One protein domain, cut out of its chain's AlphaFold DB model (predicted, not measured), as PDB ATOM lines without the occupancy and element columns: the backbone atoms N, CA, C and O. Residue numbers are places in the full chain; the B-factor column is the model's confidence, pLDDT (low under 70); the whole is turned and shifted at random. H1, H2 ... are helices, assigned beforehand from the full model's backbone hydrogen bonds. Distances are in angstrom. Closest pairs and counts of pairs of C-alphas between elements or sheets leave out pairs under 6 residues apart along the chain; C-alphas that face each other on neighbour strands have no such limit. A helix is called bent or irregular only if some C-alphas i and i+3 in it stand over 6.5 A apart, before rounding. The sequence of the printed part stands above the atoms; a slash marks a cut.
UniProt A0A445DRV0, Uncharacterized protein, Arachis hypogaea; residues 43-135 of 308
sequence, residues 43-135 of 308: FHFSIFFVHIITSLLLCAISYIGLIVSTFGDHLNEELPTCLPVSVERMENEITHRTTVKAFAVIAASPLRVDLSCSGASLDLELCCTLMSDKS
ATOM      1  N   PHE A  43      13.751 -64.951 -11.210       55.19
ATOM      2  CA  PHE A  43      13.360 -63.629 -11.709       55.19
ATOM      3  C   PHE A  43      12.178 -63.050 -10.928       55.19
ATOM      4  O   PHE A  43      12.205 -61.880 -10.546       55.19
ATOM      5  N   HIS A  44      11.171 -63.871 -10.622       64.75
ATOM      6  CA  HIS A  44      10.023 -63.431  -9.834       64.75
ATOM      7  C   HIS A  44      10.419 -63.077  -8.392       64.75
ATOM      8  O   HIS A  44       9.964 -62.068  -7.857       64.75
ATOM      9  N   PHE A  45      11.326 -63.850  -7.784       61.81
ATOM     10  CA  PHE A  45      11.861 -63.554  -6.455       61.81
ATOM     11  C   PHE A  45      12.679 -62.258  -6.437       61.81
ATOM     12  O   PHE A  45      12.521 -61.447  -5.528       61.81
ATOM     13  N   SER A  46      13.497 -62.019  -7.467       64.06
ATOM     14  CA  SER A  46      14.273 -60.785  -7.602       64.06
ATOM     15  C   SER A  46      13.364 -59.560  -7.736       64.06
ATOM     16  O   SER A  46      13.503 -58.609  -6.970       64.06
ATOM     17  N   ILE A  47      12.359 -59.608  -8.618       70.94
ATOM     18  CA  ILE A  47      11.383 -58.517  -8.784       70.94
ATOM     19  C   ILE A  47      10.621 -58.264  -7.479       70.94
ATOM     20  O   ILE A  47      10.458 -57.114  -7.067       70.94
ATOM     21  N   PHE A  48      10.193 -59.327  -6.797       68.88
ATOM     22  CA  PHE A  48       9.488 -59.223  -5.523       68.88
ATOM     23  C   PHE A  48      10.365 -58.591  -4.434       68.88
ATOM     24  O   PHE A  48       9.911 -57.709  -3.706       68.88
ATOM     25  N   PHE A  49      11.639 -58.973  -4.363       69.38
ATOM     26  CA  PHE A  49      12.597 -58.417  -3.412       69.38
ATOM     27  C   PHE A  49      12.879 -56.933  -3.675       69.38
ATOM     28  O   PHE A  49      12.860 -56.125  -2.747       69.38
ATOM     29  N   VAL A  50      13.057 -56.545  -4.945       71.50
ATOM     30  CA  VAL A  50      13.213 -55.136  -5.331       71.50
ATOM     31  C   VAL A  50      11.971 -54.330  -4.953       71.50
ATOM     32  O   VAL A  50      12.102 -53.248  -4.387       71.50
ATOM     33  N   HIS A  51      10.774 -54.865  -5.196       75.62
ATOM     34  CA  HIS A  51       9.524 -54.197  -4.843       75.62
ATOM     35  C   HIS A  51       9.360 -54.038  -3.324       75.62
ATOM     36  O   HIS A  51       8.987 -52.959  -2.861       75.62
ATOM     37  N   ILE A  52       9.703 -55.063  -2.536       77.44
ATOM     38  CA  ILE A  52       9.692 -54.980  -1.070       77.44
ATOM     39  C   ILE A  52      10.646 -53.891  -0.582       77.44
ATOM     40  O   ILE A  52      10.237 -53.051   0.217       77.44
ATOM     41  N   ILE A  53      11.890 -53.870  -1.066       77.56
ATOM     42  CA  ILE A  53      12.875 -52.863  -0.643       77.56
ATOM     43  C   ILE A  53      12.378 -51.457  -0.973       77.56
ATOM     44  O   ILE A  53      12.401 -50.580  -0.111       77.56
ATOM     45  N   THR A  54      11.882 -51.247  -2.194       77.25
ATOM     46  CA  THR A  54      11.326 -49.955  -2.605       77.25
ATOM     47  C   THR A  54      10.143 -49.557  -1.722       77.25
ATOM     48  O   THR A  54      10.085 -48.426  -1.249       77.25
ATOM     49  N   SER A  55       9.230 -50.486  -1.420       81.75
ATOM     50  CA  SER A  55       8.096 -50.223  -0.530       81.75
ATOM     51  C   SER A  55       8.539 -49.842   0.886       81.75
ATOM     52  O   SER A  55       7.958 -48.932   1.477       81.75
ATOM     53  N   LEU A  56       9.552 -50.514   1.439       82.81
ATOM     54  CA  LEU A  56      10.084 -50.203   2.768       82.81
ATOM     55  C   LEU A  56      10.732 -48.818   2.806       82.81
ATOM     56  O   LEU A  56      10.512 -48.064   3.753       82.81
ATOM     57  N   LEU A  57      11.479 -48.464   1.760       81.31
ATOM     58  CA  LEU A  57      12.123 -47.159   1.644       81.31
ATOM     59  C   LEU A  57      11.091 -46.022   1.581       81.31
ATOM     60  O   LEU A  57      11.231 -45.023   2.280       81.31
ATOM     61  N   LEU A  58      10.015 -46.197   0.808       83.94
ATOM     62  CA  LEU A  58       8.917 -45.227   0.722       83.94
ATOM     63  C   LEU A  58       8.227 -45.018   2.079       83.94
ATOM     64  O   LEU A  58       7.957 -43.879   2.471       83.94
ATOM     65  N   CYS A  59       7.987 -46.101   2.822       86.50
ATOM     66  CA  CYS A  59       7.458 -46.025   4.184       86.50
ATOM     67  C   CYS A  59       8.414 -45.284   5.125       86.50
ATOM     68  O   CYS A  59       7.962 -44.457   5.917       86.50
ATOM     69  N   ALA A  60       9.722 -45.538   5.024       84.31
ATOM     70  CA  ALA A  60      10.726 -44.863   5.841       84.31
ATOM     71  C   ALA A  60      10.740 -43.350   5.581       84.31
ATOM     72  O   ALA A  60      10.669 -42.574   6.530       84.31
ATOM     73  N   ILE A  61      10.730 -42.926   4.313       86.25
ATOM     74  CA  ILE A  61      10.678 -41.506   3.926       86.25
ATOM     75  C   ILE A  61       9.417 -40.836   4.486       86.25
ATOM     76  O   ILE A  61       9.488 -39.764   5.089       86.25
ATOM     77  N   SER A  62       8.259 -41.488   4.348       86.50
ATOM     78  CA  SER A  62       7.005 -40.968   4.900       86.50
ATOM     79  C   SER A  62       7.046 -40.853   6.427       86.50
ATOM     80  O   SER A  62       6.492 -39.903   6.983       86.50
ATOM     81  N   TYR A  63       7.677 -41.810   7.108       86.94
ATOM     82  CA  TYR A  63       7.780 -41.821   8.563       86.94
ATOM     83  C   TYR A  63       8.741 -40.745   9.076       86.94
ATOM     84  O   TYR A  63       8.425 -40.068  10.050       86.94
ATOM     85  N   ILE A  64       9.863 -40.522   8.384       86.94
ATOM     86  CA  ILE A  64      10.782 -39.409   8.662       86.94
ATOM     87  C   ILE A  64      10.042 -38.076   8.518       86.94
ATOM     88  O   ILE A  64      10.098 -37.257   9.431       86.94
ATOM     89  N   GLY A  65       9.274 -37.892   7.438       86.94
ATOM     90  CA  GLY A  65       8.443 -36.699   7.244       86.94
ATOM     91  C   GLY A  65       7.492 -36.432   8.409       86.94
ATOM     92  O   GLY A  65       7.417 -35.311   8.908       86.94
ATOM     93  N   LEU A  66       6.821 -37.479   8.895       87.38
ATOM     94  CA  LEU A  66       5.898 -37.389  10.027       87.38
ATOM     95  C   LEU A  66       6.608 -37.119  11.363       87.38
ATOM     96  O   LEU A  66       6.117 -36.344  12.184       87.38
ATOM     97  N   ILE A  67       7.758 -37.753  11.606       87.12
ATOM     98  CA  ILE A  67       8.560 -37.498  12.809       87.12
ATOM     99  C   ILE A  67       9.025 -36.046  12.813       87.12
ATOM    100  O   ILE A  67       8.856 -35.359  13.814       87.12
ATOM    101  N   VAL A  68       9.571 -35.555  11.703       87.12
ATOM    102  CA  VAL A  68      10.041 -34.170  11.607       87.12
ATOM    103  C   VAL A  68       8.868 -33.194  11.740       87.12
ATOM    104  O   VAL A  68       8.980 -32.200  12.452       87.12
ATOM    105  N   SER A  69       7.699 -33.511  11.174       87.75
ATOM    106  CA  SER A  69       6.499 -32.678  11.311       87.75
ATOM    107  C   SER A  69       5.882 -32.685  12.713       87.75
ATOM    108  O   SER A  69       4.972 -31.897  12.955       87.75
ATOM    109  N   THR A  70       6.304 -33.573  13.618       87.25
ATOM    110  CA  THR A  70       5.764 -33.678  14.989       87.25
ATOM    111  C   THR A  70       6.788 -33.337  16.069       87.25
ATOM    112  O   THR A  70       6.424 -32.769  17.096       87.25
ATOM    113  N   PHE A  71       8.063 -33.637  15.832       85.81
ATOM    114  CA  PHE A  71       9.167 -33.479  16.779       85.81
ATOM    115  C   PHE A  71      10.300 -32.587  16.255       85.81
ATOM    116  O   PHE A  71      11.350 -32.529  16.890       85.81
ATOM    117  N   GLY A  72      10.109 -31.885  15.132       84.62
ATOM    118  CA  GLY A  72      11.124 -31.022  14.516       84.62
ATOM    119  C   GLY A  72      11.793 -30.047  15.491       84.62
ATOM    120  O   GLY A  72      13.014 -29.922  15.475       84.62
ATOM    121  N   ASP A  73      11.036 -29.463  16.425       85.31
ATOM    122  CA  ASP A  73      11.572 -28.545  17.444       85.31
ATOM    123  C   ASP A  73      12.639 -29.189  18.348       85.31
ATOM    124  O   ASP A  73      13.573 -28.517  18.784       85.31
ATOM    125  N   HIS A  74      12.518 -30.493  18.618       84.50
ATOM    126  CA  HIS A  74      13.456 -31.266  19.439       84.50
ATOM    127  C   HIS A  74      14.608 -31.875  18.632       84.50
ATOM    128  O   HIS A  74      15.537 -32.420  19.223       84.50
ATOM    129  N   LEU A  75      14.535 -31.812  17.301       80.25
ATOM    130  CA  LEU A  75      15.487 -32.431  16.379       80.25
ATOM    131  C   LEU A  75      16.348 -31.401  15.636       80.25
ATOM    132  O   LEU A  75      17.108 -31.794  14.760       80.25
ATOM    133  N   ASN A  76      16.272 -30.112  15.990       78.81
ATOM    134  CA  ASN A  76      16.983 -29.020  15.311       78.81
ATOM    135  C   ASN A  76      18.504 -29.228  15.175       78.81
ATOM    136  O   ASN A  76      19.081 -28.786  14.189       78.81
ATOM    137  N   GLU A  77      19.155 -29.904  16.127       81.94
ATOM    138  CA  GLU A  77      20.605 -30.173  16.071       81.94
ATOM    139  C   GLU A  77      20.968 -31.279  15.062       81.94
ATOM    140  O   GLU A  77      22.012 -31.216  14.419       81.94
ATOM    141  N   GLU A  78      20.085 -32.262  14.876       81.19
ATOM    142  CA  GLU A  78      20.288 -33.420  13.987       81.19
ATOM    143  C   GLU A  78      19.712 -33.186  12.581       81.19
ATOM    144  O   GLU A  78      20.098 -33.828  11.601       81.19
ATOM    145  N   LEU A  79      18.779 -32.238  12.473       81.88
ATOM    146  CA  LEU A  79      18.105 -31.847  11.245       81.88
ATOM    147  C   LEU A  79      19.039 -31.446  10.089       81.88
ATOM    148  O   LEU A  79      18.855 -31.961   8.984       81.88
ATOM    149  N   PRO A  80      20.049 -30.576  10.297       79.25
ATOM    150  CA  PRO A  80      20.958 -30.174   9.226       79.25
ATOM    151  C   PRO A  80      21.821 -31.329   8.705       79.25
ATOM    152  O   PRO A  80      22.330 -31.241   7.594       79.25
ATOM    153  N   THR A  81      21.956 -32.420   9.462       79.25
ATOM    154  CA  THR A  81      22.661 -33.631   9.023       79.25
ATOM    155  C   THR A  81      21.723 -34.592   8.288       79.25
ATOM    156  O   THR A  81      22.121 -35.217   7.307       79.25
ATOM    157  N   CYS A  82      20.465 -34.720   8.724       77.69
ATOM    158  CA  CYS A  82      19.532 -35.706   8.168       77.69
ATOM    159  C   CYS A  82      18.766 -35.217   6.929       77.69
ATOM    160  O   CYS A  82      18.416 -36.029   6.064       77.69
ATOM    161  N   LEU A  83      18.529 -33.907   6.811       79.94
ATOM    162  CA  LEU A  83      17.830 -33.315   5.673       79.94
ATOM    163  C   LEU A  83      18.609 -33.476   4.365       79.94
ATOM    164  O   LEU A  83      18.032 -34.040   3.440       79.94
ATOM    165  N   PRO A  84      19.899 -33.099   4.264       79.00
ATOM    166  CA  PRO A  84      20.643 -33.233   3.014       79.00
ATOM    167  C   PRO A  84      20.736 -34.682   2.542       79.00
ATOM    168  O   PRO A  84      20.565 -34.942   1.362       79.00
ATOM    169  N   VAL A  85      20.904 -35.639   3.462       76.81
ATOM    170  CA  VAL A  85      20.917 -37.074   3.129       76.81
ATOM    171  C   VAL A  85      19.557 -37.528   2.600       76.81
ATOM    172  O   VAL A  85      19.477 -38.303   1.652       76.81
ATOM    173  N   SER A  86      18.465 -37.032   3.185       70.44
ATOM    174  CA  SER A  86      17.115 -37.337   2.703       70.44
ATOM    175  C   SER A  86      16.847 -36.713   1.328       70.44
ATOM    176  O   SER A  86      16.156 -37.333   0.524       70.44
ATOM    177  N   VAL A  87      17.420 -35.531   1.058       76.25
ATOM    178  CA  VAL A  87      17.336 -34.791  -0.214       76.25
ATOM    179  C   VAL A  87      18.200 -35.415  -1.306       76.25
ATOM    180  O   VAL A  87      17.743 -35.576  -2.427       76.25
ATOM    181  N   GLU A  88      19.412 -35.854  -0.993       71.94
ATOM    182  CA  GLU A  88      20.306 -36.542  -1.932       71.94
ATOM    183  C   GLU A  88      19.666 -37.839  -2.455       71.94
ATOM    184  O   GLU A  88      19.809 -38.215  -3.614       71.94
ATOM    185  N   ARG A  89      18.843 -38.498  -1.629       63.53
ATOM    186  CA  ARG A  89      18.054 -39.674  -2.032       63.53
ATOM    187  C   ARG A  89      16.753 -39.314  -2.777       63.53
ATOM    188  O   ARG A  89      16.028 -40.222  -3.195       63.53
ATOM    189  N   MET A  90      16.444 -38.024  -2.959       61.88
ATOM    190  CA  MET A  90      15.337 -37.521  -3.794       61.88
ATOM    191  C   MET A  90      15.664 -37.468  -5.275       61.88
ATOM    192  O   MET A  90      14.733 -37.440  -6.074       61.88
ATOM    193  N   GLU A  91      16.942 -37.475  -5.654       64.06
ATOM    194  CA  GLU A  91      17.336 -37.478  -7.069       64.06
ATOM    195  C   GLU A  91      16.985 -38.799  -7.775       64.06
ATOM    196  O   GLU A  91      17.075 -38.911  -8.995       64.06
ATOM    197  N   ASN A  92      16.510 -39.799  -7.025       70.62
ATOM    198  CA  ASN A  92      15.943 -41.014  -7.581       70.62
ATOM    199  C   ASN A  92      14.458 -40.814  -7.935       70.62
ATOM    200  O   ASN A  92      13.611 -40.584  -7.067       70.62
ATOM    201  N   GLU A  93      14.133 -40.977  -9.219       76.25
ATOM    202  CA  GLU A  93      12.796 -40.776  -9.800       76.25
ATOM    203  C   GLU A  93      11.685 -41.566  -9.075       76.25
ATOM    204  O   GLU A  93      10.538 -41.121  -8.992       76.25
ATOM    205  N   ILE A  94      12.025 -42.720  -8.489       74.94
ATOM    206  CA  ILE A  94      11.075 -43.591  -7.785       74.94
ATOM    207  C   ILE A  94      10.651 -42.995  -6.433       74.94
ATOM    208  O   ILE A  94       9.479 -43.061  -6.054       74.94
ATOM    209  N   THR A  95      11.597 -42.432  -5.680       80.69
ATOM    210  CA  THR A  95      11.368 -41.916  -4.319       80.69
ATOM    211  C   THR A  95      11.001 -40.441  -4.311       80.69
ATOM    212  O   THR A  95      10.263 -40.015  -3.420       80.69
ATOM    213  N   HIS A  96      11.420 -39.698  -5.336       84.56
ATOM    214  CA  HIS A  96      11.195 -38.268  -5.544       84.56
ATOM    215  C   HIS A  96       9.807 -37.779  -5.101       84.56
ATOM    216  O   HIS A  96       9.680 -37.024  -4.136       84.56
ATOM    217  N   ARG A  97       8.734 -38.290  -5.723       83.69
ATOM    218  CA  ARG A  97       7.352 -37.845  -5.444       83.69
ATOM    219  C   ARG A  97       6.922 -38.060  -3.996       83.69
ATOM    220  O   ARG A  97       6.083 -37.319  -3.484       83.69
ATOM    221  N   THR A  98       7.422 -39.114  -3.363       84.38
ATOM    222  CA  THR A  98       7.086 -39.443  -1.974       84.38
ATOM    223  C   THR A  98       7.831 -38.529  -1.026       84.38
ATOM    224  O   THR A  98       7.245 -38.048  -0.058       84.38
ATOM    225  N   THR A  99       9.081 -38.213  -1.345       85.31
ATOM    226  CA  THR A  99       9.864 -37.288  -0.547       85.31
ATOM    227  C   THR A  99       9.317 -35.868  -0.638       85.31
ATOM    228  O   THR A  99       9.077 -35.267   0.402       85.31
ATOM    229  N   VAL A 100       8.968 -35.370  -1.831       88.31
ATOM    230  CA  VAL A 100       8.318 -34.050  -1.973       88.31
ATOM    231  C   VAL A 100       7.033 -33.968  -1.136       88.31
ATOM    232  O   VAL A 100       6.786 -32.969  -0.468       88.31
ATOM    233  N   LYS A 101       6.232 -35.043  -1.085       87.00
ATOM    234  CA  LYS A 101       5.051 -35.108  -0.204       87.00
ATOM    235  C   LYS A 101       5.413 -35.098   1.280       87.00
ATOM    236  O   LYS A 101       4.727 -34.441   2.055       87.00
ATOM    237  N   ALA A 102       6.456 -35.816   1.683       89.06
ATOM    238  CA  ALA A 102       6.938 -35.799   3.062       89.06
ATOM    239  C   ALA A 102       7.398 -34.386   3.467       89.06
ATOM    240  O   ALA A 102       7.006 -33.896   4.523       89.06
ATOM    241  N   PHE A 103       8.124 -33.691   2.589       87.94
ATOM    242  CA  PHE A 103       8.516 -32.294   2.785       87.94
ATOM    243  C   PHE A 103       7.326 -31.335   2.808       87.94
ATOM    244  O   PHE A 103       7.308 -30.421   3.628       87.94
ATOM    245  N   ALA A 104       6.292 -31.568   1.997       88.19
ATOM    246  CA  ALA A 104       5.044 -30.809   2.069       88.19
ATOM    247  C   ALA A 104       4.361 -30.956   3.435       88.19
ATOM    248  O   ALA A 104       3.873 -29.969   3.980       88.19
ATOM    249  N   VAL A 105       4.376 -32.157   4.022       88.44
ATOM    250  CA  VAL A 105       3.860 -32.392   5.381       88.44
ATOM    251  C   VAL A 105       4.704 -31.669   6.434       88.44
ATOM    252  O   VAL A 105       4.140 -31.093   7.362       88.44
ATOM    253  N   ILE A 106       6.033 -31.645   6.280       88.44
ATOM    254  CA  ILE A 106       6.921 -30.885   7.173       88.44
ATOM    255  C   ILE A 106       6.634 -29.381   7.062       88.44
ATOM    256  O   ILE A 106       6.432 -28.730   8.080       88.44
ATOM    257  N   ALA A 107       6.547 -28.836   5.847       86.19
ATOM    258  CA  ALA A 107       6.292 -27.415   5.606       86.19
ATOM    259  C   ALA A 107       4.883 -26.965   6.034       86.19
ATOM    260  O   ALA A 107       4.679 -25.804   6.384       86.19
ATOM    261  N   ALA A 108       3.904 -27.874   6.014       85.62
ATOM    262  CA  ALA A 108       2.558 -27.635   6.530       85.62
ATOM    263  C   ALA A 108       2.456 -27.784   8.060       85.62
ATOM    264  O   ALA A 108       1.409 -27.470   8.633       85.62
ATOM    265  N   SER A 109       3.505 -28.280   8.723       86.12
ATOM    266  CA  SER A 109       3.534 -28.411  10.177       86.12
ATOM    267  C   SER A 109       3.549 -27.034  10.852       86.12
ATOM    268  O   SER A 109       4.191 -26.111  10.355       86.12
ATOM    269  N   PRO A 110       2.892 -26.869  12.017       79.38
ATOM    270  CA  PRO A 110       3.012 -25.652  12.822       79.38
ATOM    271  C   PRO A 110       4.418 -25.439  13.416       79.38
ATOM    272  O   PRO A 110       4.679 -24.374  13.980       79.38
ATOM    273  N   LEU A 111       5.308 -26.432  13.323       82.88
ATOM    274  CA  LEU A 111       6.691 -26.353  13.793       82.88
ATOM    275  C   LEU A 111       7.517 -25.494  12.828       82.88
ATOM    276  O   LEU A 111       7.464 -25.681  11.613       82.88
ATOM    277  N   ARG A 112       8.308 -24.557  13.359       75.19
ATOM    278  CA  ARG A 112       9.154 -23.660  12.548       75.19
ATOM    279  C   ARG A 112      10.456 -24.370  12.182       75.19
ATOM    280  O   ARG A 112      11.526 -24.001  12.655       75.19
ATOM    281  N   VAL A 113      10.331 -25.418  11.378       81.62
ATOM    282  CA  VAL A 113      11.458 -26.199  10.876       81.62
ATOM    283  C   VAL A 113      12.133 -25.422   9.749       81.62
ATOM    284  O   VAL A 113      11.484 -25.078   8.761       81.62
ATOM    285  N   ASP A 114      13.423 -25.127   9.900       77.62
ATOM    286  CA  ASP A 114      14.178 -24.430   8.864       77.62
ATOM    287  C   ASP A 114      14.596 -25.418   7.762       77.62
ATOM    288  O   ASP A 114      15.424 -26.304   7.975       77.62
ATOM    289  N   LEU A 115      13.977 -25.286   6.586       77.62
ATOM    290  CA  LEU A 115      14.240 -26.116   5.404       77.62
ATOM    291  C   LEU A 115      15.213 -25.454   4.419       77.62
ATOM    292  O   LEU A 115      15.470 -26.008   3.352       77.62
ATOM    293  N   SER A 116      15.783 -24.295   4.761       75.00
ATOM    294  CA  SER A 116      16.674 -23.534   3.873       75.00
ATOM    295  C   SER A 116      17.939 -24.295   3.446       75.00
ATOM    296  O   SER A 116      18.536 -23.970   2.422       75.00
ATOM    297  N   CYS A 117      18.322 -25.356   4.167       68.75
ATOM    298  CA  CYS A 117      19.446 -26.220   3.801       68.75
ATOM    299  C   CYS A 117      19.141 -27.215   2.666       68.75
ATOM    300  O   CYS A 117      20.065 -27.833   2.142       68.75
ATOM    301  N   SER A 118      17.870 -27.384   2.285       69.94
ATOM    302  CA  SER A 118      17.429 -28.443   1.364       69.94
ATOM    303  C   SER A 118      17.538 -28.099  -0.134       69.94
ATOM    304  O   SER A 118      17.345 -28.967  -0.980       69.94
ATOM    305  N   GLY A 119      17.957 -26.873  -0.468       72.44
ATOM    306  CA  GLY A 119      18.348 -26.469  -1.822       72.44
ATOM    307  C   GLY A 119      17.206 -26.002  -2.736       72.44
ATOM    308  O   GLY A 119      16.039 -26.338  -2.563       72.44
ATOM    309  N   ALA A 120      17.566 -25.232  -3.770       69.69
ATOM    310  CA  ALA A 120      16.620 -24.524  -4.645       69.69
ATOM    311  C   ALA A 120      15.724 -25.435  -5.511       69.69
ATOM    312  O   ALA A 120      14.643 -25.019  -5.925       69.69
ATOM    313  N   SER A 121      16.162 -26.668  -5.798       73.50
ATOM    314  CA  SER A 121      15.364 -27.639  -6.565       73.50
ATOM    315  C   SER A 121      14.112 -28.066  -5.790       73.50
ATOM    316  O   SER A 121      13.018 -28.157  -6.348       73.50
ATOM    317  N   LEU A 122      14.256 -28.237  -4.472       75.88
ATOM    318  CA  LEU A 122      13.174 -28.665  -3.593       75.88
ATOM    319  C   LEU A 122      12.123 -27.567  -3.416       75.88
ATOM    320  O   LEU A 122      10.928 -27.858  -3.445       75.88
ATOM    321  N   ASP A 123      12.546 -26.306  -3.314       78.62
ATOM    322  CA  ASP A 123      11.647 -25.156  -3.155       78.62
ATOM    323  C   ASP A 123      10.627 -25.040  -4.297       78.62
ATOM    324  O   ASP A 123       9.435 -24.814  -4.060       78.62
ATOM    325  N   LEU A 124      11.070 -25.222  -5.548       80.06
ATOM    326  CA  LEU A 124      10.198 -25.110  -6.719       80.06
ATOM    327  C   LEU A 124       9.136 -26.219  -6.742       80.06
ATOM    328  O   LEU A 124       7.954 -25.959  -6.987       80.06
ATOM    329  N   GLU A 125       9.537 -27.455  -6.459       82.38
ATOM    330  CA  GLU A 125       8.644 -28.616  -6.462       82.38
ATOM    331  C   GLU A 125       7.679 -28.617  -5.277       82.38
ATOM    332  O   GLU A 125       6.491 -28.937  -5.414       82.38
ATOM    333  N   LEU A 126       8.169 -28.202  -4.111       83.06
ATOM    334  CA  LEU A 126       7.365 -28.020  -2.915       83.06
ATOM    335  C   LEU A 126       6.300 -26.944  -3.143       83.06
ATOM    336  O   LEU A 126       5.124 -27.152  -2.847       83.06
ATOM    337  N   CYS A 127       6.674 -25.825  -3.763       80.19
ATOM    338  CA  CYS A 127       5.729 -24.778  -4.134       80.19
ATOM    339  C   CYS A 127       4.638 -25.321  -5.075       80.19
ATOM    340  O   CYS A 127       3.444 -25.124  -4.834       80.19
ATOM    341  N   CYS A 128       5.020 -26.093  -6.099       80.44
ATOM    342  CA  CYS A 128       4.069 -26.713  -7.026       80.44
ATOM    343  C   CYS A 128       3.100 -27.683  -6.327       80.44
ATOM    344  O   CYS A 128       1.899 -27.688  -6.622       80.44
ATOM    345  N   THR A 129       3.590 -28.496  -5.391       81.12
ATOM    346  CA  THR A 129       2.758 -29.466  -4.662       81.12
ATOM    347  C   THR A 129       1.812 -28.795  -3.671       81.12
ATOM    348  O   THR A 129       0.622 -29.115  -3.665       81.12
ATOM    349  N   LEU A 130       2.280 -27.797  -2.920       77.25
ATOM    350  CA  LEU A 130       1.444 -27.021  -1.999       77.25
ATOM    351  C   LEU A 130       0.364 -26.209  -2.734       77.25
ATOM    352  O   LEU A 130      -0.786 -26.156  -2.291       77.25
ATOM    353  N   MET A 131       0.693 -25.614  -3.887       75.25
ATOM    354  CA  MET A 131      -0.293 -24.922  -4.730       75.25
ATOM    355  C   MET A 131      -1.348 -25.883  -5.294       75.25
ATOM    356  O   MET A 131      -2.527 -25.528  -5.377       75.25
ATOM    357  N   SER A 132      -0.950 -27.111  -5.628       75.06
ATOM    358  CA  SER A 132      -1.857 -28.146  -6.139       75.06
ATOM    359  C   SER A 132      -2.852 -28.635  -5.080       75.06
ATOM    360  O   SER A 132      -4.013 -28.896  -5.403       75.06
ATOM    361  N   ASP A 133      -2.440 -28.717  -3.810       64.06
ATOM    362  CA  ASP A 133      -3.326 -29.130  -2.715       64.06
ATOM    363  C   ASP A 133      -4.348 -28.047  -2.341       64.06
ATOM    364  O   ASP A 133      -5.501 -28.350  -2.024       64.06
ATOM    365  N   LYS A 134      -3.986 -26.764  -2.479       58.56
ATOM    366  CA  LYS A 134      -4.888 -25.638  -2.180       58.56
ATOM    367  C   LYS A 134      -6.098 -25.570  -3.124       58.56
ATOM    368  O   LYS A 134      -7.169 -25.125  -2.716       58.56
ATOM    369  N   SER A 135      -5.962 -26.075  -4.354       56.03
ATOM    370  CA  SER A 135      -7.059 -26.166  -5.333       56.03
ATOM    371  C   SER A 135      -8.038 -27.322  -5.051       56.03
ATOM    372  O   SER A 135      -9.170 -27.313  -5.527       56.03
TER     373      SER A 135
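Overview. This is residues 43 to 135 of the 308 residues of an uncharacterized protein of Arachis hypogaea (UniProt A0A445DRV0). One long helix, H1, sticks out as an arm with residues 43 to 53, while its later part packs side by side with H3; H4 crosses H3 on the side away from H1. H2 folds back near H1 and H3, and the centres of these three helices make a triangle. The printed part has 93 residues, with four named helices in the order H1, H2, H3, H4 and no named strand: the class is all helix. It is compact, with a radius of gyration of the C-alphas of 14.3 A, and spans 47 by 33 by 21 A.

Along the chain. Find C-alpha 43 at (13.360, -63.629, -11.709); from there H1, residues 43 to 74, runs 44.9 A, with a kink of 50 degrees near residue 68. It is irregular: C-alphas 70 and 73 are 8.1 A apart. Next come H2, residues 79 to 88, and H3, residues 93 to 107, 21.4 A long and irregular, with C-alphas 94 and 97 7.2 A apart. H4, residues 120 to 134, runs 21.7 A to C-alpha 134 at (-4.888, -25.638, -2.180).

Arrangement. Look at residues 57 to 69 of H1, which alone touch H3; the closest C-alphas, of Ser 69 and Ile 106, are 4.5 A apart. The two run the same way at a shallow tilt of 17 degrees. H2 is close to H3 but not clearly touching, closest at the C-alphas of Val 87 and Thr 99, 7.9 A. Residues 100 to 104 of H3 alone touch H4, with the C-alphas of Ala 104 and Leu 126 closest at 6.2 A, only just about perpendicular at 70.1 degrees. H1 and H4 are apart. O i to N i+4 pairs are within hydrogen-bond range in 26 of 28 for H1, 4 of 6 for H2, and 9 of 11 for both H3 and H4.

Size, cuts and confidence. The C-alphas farthest apart, of Phe 43 and Arg 112, are 46.9 A apart. The printed part has no cut, and the link from H3 to H4 is long. Look for pLDDT under 70 in 15 residues, among them 43 to 46 and 89 to 91.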